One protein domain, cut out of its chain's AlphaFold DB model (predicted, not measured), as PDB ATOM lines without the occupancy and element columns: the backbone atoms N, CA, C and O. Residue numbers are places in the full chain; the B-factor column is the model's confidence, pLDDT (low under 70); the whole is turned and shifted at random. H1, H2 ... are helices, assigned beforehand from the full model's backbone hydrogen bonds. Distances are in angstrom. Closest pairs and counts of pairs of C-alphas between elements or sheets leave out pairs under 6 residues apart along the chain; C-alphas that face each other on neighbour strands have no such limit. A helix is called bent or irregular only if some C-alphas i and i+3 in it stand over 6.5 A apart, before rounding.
ATOM      1  N   ASP A 794     -55.304  43.014  16.513       76.44
ATOM      2  CA  ASP A 794     -53.943  43.089  15.983       76.44
ATOM      3  C   ASP A 794     -52.954  43.724  16.979       76.44
ATOM      4  O   ASP A 794     -51.791  43.334  17.017       76.44
ATOM      5  N   VAL A 795     -53.398  44.658  17.829       80.25
ATOM      6  CA  VAL A 795     -52.584  45.228  18.916       80.25
ATOM      7  C   VAL A 795     -52.390  44.201  20.035       80.25
ATOM      8  O   VAL A 795     -51.272  44.034  20.525       80.25
ATOM      9  N   VAL A 796     -53.432  43.441  20.394       82.12
ATOM     10  CA  VAL A 796     -53.313  42.316  21.344       82.12
ATOM     11  C   VAL A 796     -52.346  41.249  20.813       82.12
ATOM     12  O   VAL A 796     -51.518  40.733  21.567       82.12
ATOM     13  N   GLU A 797     -52.416  40.926  19.522       82.06
ATOM     14  CA  GLU A 797     -51.523  39.972  18.856       82.06
ATOM     15  C   GLU A 797     -50.083  40.497  18.747       82.06
ATOM     16  O   GLU A 797     -49.155  39.751  19.064       82.06
ATOM     17  N   ARG A 798     -49.880  41.784  18.423       81.56
ATOM     18  CA  ARG A 798     -48.565  42.454  18.481       81.56
ATOM     19  C   ARG A 798     -47.948  42.358  19.875       81.56
ATOM     20  O   ARG A 798     -46.815  41.906  19.989       81.56
ATOM     21  N   ILE A 799     -48.691  42.694  20.933       81.38
ATOM     22  CA  ILE A 799     -48.197  42.637  22.323       81.38
ATOM     23  C   ILE A 799     -47.879  41.193  22.747       81.38
ATOM     24  O   ILE A 799     -46.887  40.956  23.440       81.38
ATOM     25  N   LYS A 800     -48.686  40.208  22.329       85.31
ATOM     26  CA  LYS A 800     -48.391  38.781  22.556       85.31
ATOM     27  C   LYS A 800     -47.113  38.347  21.828       85.31
ATOM     28  O   LYS A 800     -46.285  37.672  22.437       85.31
ATOM     29  N   ARG A 801     -46.932  38.757  20.567       85.50
ATOM     30  CA  ARG A 801     -45.752  38.436  19.747       85.50
ATOM     31  C   ARG A 801     -44.488  39.123  20.263       85.50
ATOM     32  O   ARG A 801     -43.486  38.437  20.400       85.50
ATOM     33  N   GLU A 802     -44.540  40.402  20.641       80.94
ATOM     34  CA  GLU A 802     -43.423  41.109  21.296       80.94
ATOM     35  C   GLU A 802     -42.996  40.376  22.572       80.94
ATOM     36  O   GLU A 802     -41.831  40.013  22.705       80.94
ATOM     37  N   LYS A 803     -43.936  40.072  23.480       83.75
ATOM     38  CA  LYS A 803     -43.625  39.344  24.723       83.75
ATOM     39  C   LYS A 803     -43.008  37.969  24.458       83.75
ATOM     40  O   LYS A 803     -42.013  37.629  25.094       83.75
ATOM     41  N   LEU A 804     -43.568  37.195  23.525       87.12
ATOM     42  CA  LEU A 804     -43.056  35.869  23.171       87.12
ATOM     43  C   LEU A 804     -41.655  35.952  22.548       87.12
ATOM     44  O   LEU A 804     -40.778  35.185  22.934       87.12
ATOM     45  N   MET A 805     -41.429  36.896  21.631       85.31
ATOM     46  CA  MET A 805     -40.131  37.089  20.979       85.31
ATOM     47  C   MET A 805     -39.068  37.574  21.966       85.31
ATOM     48  O   MET A 805     -37.979  37.011  21.984       85.31
ATOM     49  N   THR A 806     -39.381  38.532  22.842       82.69
ATOM     50  CA  THR A 806     -38.447  38.996  23.878       82.69
ATOM     51  C   THR A 806     -38.089  37.880  24.864       82.69
ATOM     52  O   THR A 806     -36.913  37.707  25.172       82.69
ATOM     53  N   VAL A 807     -39.060  37.075  25.322       86.06
ATOM     54  CA  VAL A 807     -38.785  35.915  26.195       86.06
ATOM     55  C   VAL A 807     -37.943  34.861  25.475       86.06
ATOM     56  O   VAL A 807     -36.986  34.355  26.059       86.06
ATOM     57  N   LYS A 808     -38.252  34.559  24.207       88.50
ATOM     58  CA  LYS A 808     -37.481  33.596  23.415       88.50
ATOM     59  C   LYS A 808     -36.037  34.055  23.212       88.50
ATOM     60  O   LYS A 808     -35.128  33.304  23.538       88.50
ATOM     61  N   ILE A 809     -35.822  35.274  22.716       85.94
ATOM     62  CA  ILE A 809     -34.472  35.778  22.414       85.94
ATOM     63  C   ILE A 809     -33.624  35.863  23.695       85.94
ATOM     64  O   ILE A 809     -32.438  35.546  23.665       85.94
ATOM     65  N   LEU A 810     -34.235  36.204  24.835       84.69
ATOM     66  CA  LEU A 810     -33.560  36.184  26.134       84.69
ATOM     67  C   LEU A 810     -33.150  34.762  26.560       84.69
ATOM     68  O   LEU A 810     -32.042  34.570  27.050       84.69
ATOM     69  N   HIS A 811     -34.017  33.765  26.359       86.19
ATOM     70  CA  HIS A 811     -33.706  32.366  26.664       86.19
ATOM     71  C   HIS A 811     -32.621  31.796  25.735       86.19
ATOM     72  O   HIS A 811     -31.669  31.183  26.214       86.19
ATOM     73  N   ASP A 812     -32.727  32.060  24.428       86.94
ATOM     74  CA  ASP A 812     -31.743  31.656  23.418       86.94
ATOM     75  C   ASP A 812     -30.349  32.260  23.731       86.94
ATOM     76  O   ASP A 812     -29.332  31.581  23.580       86.94
ATOM     77  N   PHE A 813     -30.288  33.504  24.230       86.38
ATOM     78  CA  PHE A 813     -29.044  34.159  24.663       86.38
ATOM     79  C   PHE A 813     -28.405  33.486  25.886       86.38
ATOM     80  O   PHE A 813     -27.232  33.119  25.832       86.38
ATOM     81  N   GLU A 814     -29.160  33.280  26.971       84.44
ATOM     82  CA  GLU A 814     -28.638  32.621  28.182       84.44
ATOM     83  C   GLU A 814     -28.176  31.184  27.885       84.44
ATOM     84  O   GLU A 814     -27.142  30.742  28.386       84.44
ATOM     85  N   LEU A 815     -28.894  30.463  27.017       84.88
ATOM     86  CA  LEU A 815     -28.535  29.108  26.591       84.88
ATOM     87  C   LEU A 815     -27.226  29.087  25.782       84.88
ATOM     88  O   LEU A 815     -26.378  28.223  26.018       84.88
ATOM     89  N   ASN A 816     -27.020  30.051  24.879       83.69
ATOM     90  CA  ASN A 816     -25.749  30.203  24.164       83.69
ATOM     91  C   ASN A 816     -24.601  30.563  25.122       83.69
ATOM     92  O   ASN A 816     -23.554  29.915  25.081       83.69
ATOM     93  N   LYS A 817     -24.814  31.507  26.047       82.50
ATOM     94  CA  LYS A 817     -23.791  31.927  27.019       82.50
ATOM     95  C   LYS A 817     -23.412  30.796  27.985       82.50
ATOM     96  O   LYS A 817     -22.238  30.619  28.311       82.50
ATOM     97  N   LEU A 818     -24.370  29.953  28.381       80.69
ATOM     98  CA  LEU A 818     -24.111  28.701  29.107       80.69
ATOM     99  C   LEU A 818     -23.288  27.704  28.276       80.69
ATOM    100  O   LEU A 818     -22.336  27.122  28.795       80.69
ATOM    101  N   LYS A 819     -23.616  27.518  26.994       79.56
ATOM    102  CA  LYS A 819     -22.893  26.612  26.086       79.56
ATOM    103  C   LYS A 819     -21.434  27.039  25.869       79.56
ATOM    104  O   LYS A 819     -20.555  26.176  25.864       79.56
ATOM    105  N   GLU A 820     -21.178  28.341  25.744       79.81
ATOM    106  CA  GLU A 820     -19.829  28.921  25.656       79.81
ATOM    107  C   GLU A 820     -19.045  28.743  26.962       79.81
ATOM    108  O   GLU A 820     -17.941  28.194  26.938       79.81
ATOM    109  N   ASN A 821     -19.639  29.108  28.105       76.38
ATOM    110  CA  ASN A 821     -19.034  28.933  29.432       76.38
ATOM    111  C   ASN A 821     -18.661  27.467  29.723       76.38
ATOM    112  O   ASN A 821     -17.633  27.198  30.342       76.38
ATOM    113  N   LEU A 822     -19.473  26.513  29.256       75.19
ATOM    114  CA  LEU A 822     -19.227  25.074  29.400       75.19
ATOM    115  C   LEU A 822     -18.313  24.484  28.307       75.19
ATOM    116  O   LEU A 822     -17.968  23.306  28.390       75.19
ATOM    117  N   ARG A 823     -17.947  25.258  27.270       62.38
ATOM    118  CA  ARG A 823     -17.216  24.804  26.064       62.38
ATOM    119  C   ARG A 823     -17.792  23.521  25.433       62.38
ATOM    120  O   ARG A 823     -17.055  22.694  24.894       62.38
ATOM    121  N   MET A 824     -19.109  23.328  25.513       56.22
ATOM    122  CA  MET A 824     -19.752  22.061  25.145       56.22
ATOM    123  C   MET A 824     -20.061  21.965  23.646       56.22
ATOM    124  O   MET A 824     -20.800  22.781  23.086       56.22
ATOM    125  N   ASN A 825     -19.591  20.884  23.018       57.19
ATOM    126  CA  ASN A 825     -20.069  20.473  21.700       57.19
ATOM    127  C   ASN A 825     -21.573  20.159  21.737       57.19
ATOM    128  O   ASN A 825     -22.118  19.673  22.732       57.19
ATOM    129  N   SER A 826     -22.256  20.435  20.620       55.84
ATOM    130  CA  SER A 826     -23.726  20.433  20.552       55.84
ATOM    131  C   SER A 826     -24.376  19.085  20.899       55.84
ATOM    132  O   SER A 826     -25.531  19.056  21.317       55.84
ATOM    133  N   SER A 827     -23.636  17.985  20.740       54.88
ATOM    134  CA  SER A 827     -24.037  16.611  21.059       54.88
ATOM    135  C   SER A 827     -24.227  16.341  22.550       54.88
ATOM    136  O   SER A 827     -25.057  15.510  22.911       54.88
ATOM    137  N   ASP A 828     -23.452  16.997  23.413       57.62
ATOM    138  CA  ASP A 828     -23.360  16.625  24.831       57.62
ATOM    139  C   ASP A 828     -24.178  17.554  25.725       57.62
ATOM    140  O   ASP A 828     -24.814  17.088  26.671       57.62
ATOM    141  N   PHE A 829     -24.307  18.829  25.344       60.06
ATOM    142  CA  PHE A 829     -25.259  19.748  25.974       60.06
ATOM    143  C   PHE A 829     -26.710  19.237  25.860       60.06
ATOM    144  O   PHE A 829     -27.459  19.272  26.835       60.06
ATOM    145  N   ALA A 830     -27.085  18.667  24.706       60.59
ATOM    146  CA  ALA A 830     -28.399  18.054  24.499       60.59
ATOM    147  C   ALA A 830     -28.656  16.869  25.454       60.59
ATOM    148  O   ALA A 830     -29.713  16.799  26.079       60.59
ATOM    149  N   LYS A 831     -27.669  15.976  25.639       62.03
ATOM    150  CA  LYS A 831     -27.751  14.878  26.624       62.03
ATOM    151  C   LYS A 831     -27.925  15.425  28.042       62.03
ATOM    152  O   LYS A 831     -28.734  14.907  28.806       62.03
ATOM    153  N   HIS A 832     -27.184  16.476  28.390       64.00
ATOM    154  CA  HIS A 832     -27.197  17.047  29.736       64.00
ATOM    155  C   HIS A 832     -28.530  17.739  30.082       64.00
ATOM    156  O   HIS A 832     -28.986  17.639  31.224       64.00
ATOM    157  N   LEU A 833     -29.185  18.366  29.095       65.38
ATOM    158  CA  LEU A 833     -30.558  18.871  29.214       65.38
ATOM    159  C   LEU A 833     -31.566  17.735  29.424       65.38
ATOM    160  O   LEU A 833     -32.307  17.768  30.402       65.38
ATOM    161  N   ILE A 834     -31.533  16.691  28.587       64.50
ATOM    162  CA  ILE A 834     -32.421  15.516  28.712       64.50
ATOM    163  C   ILE A 834     -32.269  14.846  30.094       64.50
ATOM    164  O   ILE A 834     -33.247  14.400  30.692       64.50
ATOM    165  N   ILE A 835     -31.054  14.806  30.652       67.75
ATOM    166  CA  ILE A 835     -30.797  14.283  32.005       67.75
ATOM    167  C   ILE A 835     -31.419  15.176  33.097       67.75
ATOM    168  O   ILE A 835     -31.911  14.645  34.095       67.75
ATOM    169  N   GLN A 836     -31.432  16.506  32.943       66.12
ATOM    170  CA  GLN A 836     -32.141  17.389  33.880       66.12
ATOM    171  C   GLN A 836     -33.662  17.318  33.722       66.12
ATOM    172  O   GLN A 836     -34.365  17.243  34.728       66.12
ATOM    173  N   GLU A 837     -34.176  17.292  32.496       69.94
ATOM    174  CA  GLU A 837     -35.614  17.244  32.218       69.94
ATOM    175  C   GLU A 837     -36.245  15.953  32.767       69.94
ATOM    176  O   GLU A 837     -37.241  16.007  33.492       69.94
ATOM    177  N   ASN A 838     -35.573  14.810  32.580       63.69
ATOM    178  CA  ASN A 838     -35.947  13.543  33.216       63.69
ATOM    179  C   ASN A 838     -35.898  13.607  34.755       63.69
ATOM    180  O   ASN A 838     -36.785  13.067  35.414       63.69
ATOM    181  N   LYS A 839     -34.911  14.292  35.355       67.06
ATOM    182  CA  LYS A 839     -34.858  14.494  36.819       67.06
ATOM    183  C   LYS A 839     -36.009  15.365  37.333       67.06
ATOM    184  O   LYS A 839     -36.544  15.076  38.399       67.06
ATOM    185  N   VAL A 840     -36.421  16.391  36.586       68.56
ATOM    186  CA  VAL A 840     -37.579  17.236  36.934       68.56
ATOM    187  C   VAL A 840     -38.894  16.466  36.781       68.56
ATOM    188  O   VAL A 840     -39.776  16.607  37.627       68.56
ATOM    189  N   HIS A 841     -39.022  15.610  35.764       56.66
ATOM    190  CA  HIS A 841     -40.173  14.710  35.624       56.66
ATOM    191  C   HIS A 841     -40.242  13.661  36.744       56.66
ATOM    192  O   HIS A 841     -41.313  13.465  37.312       56.66
ATOM    193  N   LEU A 842     -39.113  13.055  37.127       56.12
ATOM    194  CA  LEU A 842     -39.036  12.154  38.284       56.12
ATOM    195  C   LEU A 842     -39.426  12.862  39.589       56.12
ATOM    196  O   LEU A 842     -40.222  12.321  40.350       56.12
ATOM    197  N   ALA A 843     -38.940  14.085  39.821       56.94
ATOM    198  CA  ALA A 843     -39.305  14.870  41.001       56.94
ATOM    199  C   ALA A 843     -40.810  15.202  41.050       56.94
ATOM    200  O   ALA A 843     -41.423  15.076  42.104       56.94
ATOM    201  N   LYS A 844     -41.421  15.559  39.909       58.47
ATOM    202  CA  LYS A 844     -42.872  15.808  39.791       58.47
ATOM    203  C   LYS A 844     -43.742  14.549  39.847       58.47
ATOM    204  O   LYS A 844     -44.949  14.674  39.994       58.47
ATOM    205  N   SER A 845     -43.159  13.362  39.685       53.91
ATOM    206  CA  SER A 845     -43.863  12.078  39.806       53.91
ATOM    207  C   SER A 845     -43.723  11.454  41.203       53.91
ATOM    208  O   SER A 845     -44.206  10.345  41.421       53.91
ATOM    209  N   ALA A 846     -43.050  12.146  42.129       49.19
ATOM    210  CA  ALA A 846     -42.850  11.751  43.525       49.19
ATOM    211  C   ALA A 846     -43.581  12.686  44.519       49.19
ATOM    212  O   ALA A 846     -43.293  12.655  45.716       49.19
TER     213      ALA A 846
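AT A GLANCE: This is residues 794 to 846 of the 847 residues of the protein "Anoctamin" of Balaenoptera physalus (UniProt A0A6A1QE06). Look for two helices that make a wide V, almost an L: the long H1 is one arm, the shorter H2 is the other, and a tight link at the corner joins the end of H1 to the start of H2. Away from that corner both arms stick out free, with residues 794 to 814 of H1 and 830 to 844 of H2 standing free, and the space between them is open. The printed part has 53 residues with two named helices, H1 then H2, and no named strand; the class is all helix. The whole is extended, with a radius of gyration of the C-alphas of 15.7 A, and its flat outline spans 40 by 34 by 14 A.

HOW THE PARTS SIT: Begin with H1, residues 794 to 821, the longest helix, and go from its end to H2, residues 826 to 844. The two are close but not clearly touching, with 1 pair of C-alphas within 8 A. Look there at the closest C-alphas, those of Lys 819 and Phe 829, 7.3 A apart. The helices run opposite ways at a steep tilt of 67 degrees, only just short of about perpendicular. Their centres are 21.5 A apart. Along the backbone, every O i to N i+4 pair of H1 is within hydrogen-bond range, and in H2 13 of 15 are.

IN THESE COORDINATES: Find C-alpha 794 at (-53.943, 43.089, 15.983); from there H1 runs 40.0 A to C-alpha 821 at (-19.034, 28.933, 29.432). After the 4 residues between them, H2 begins at C-alpha 826, (-23.726, 20.433, 20.552), and runs 27.5 A to C-alpha 844 at (-42.872, 15.808, 39.791). Neither helix is bent.

THE WHOLE: The C-alphas of Asp 794 and Ala 846, the two farthest apart, are 43.2 A from each other. The printed part has no cut, and its one link between helices is tight. In the B-factor column the mean pLDDT of the printed part is 72.9; residues 823 to 846 are under 70, and the mean is 83 for H1 and 62 for H2.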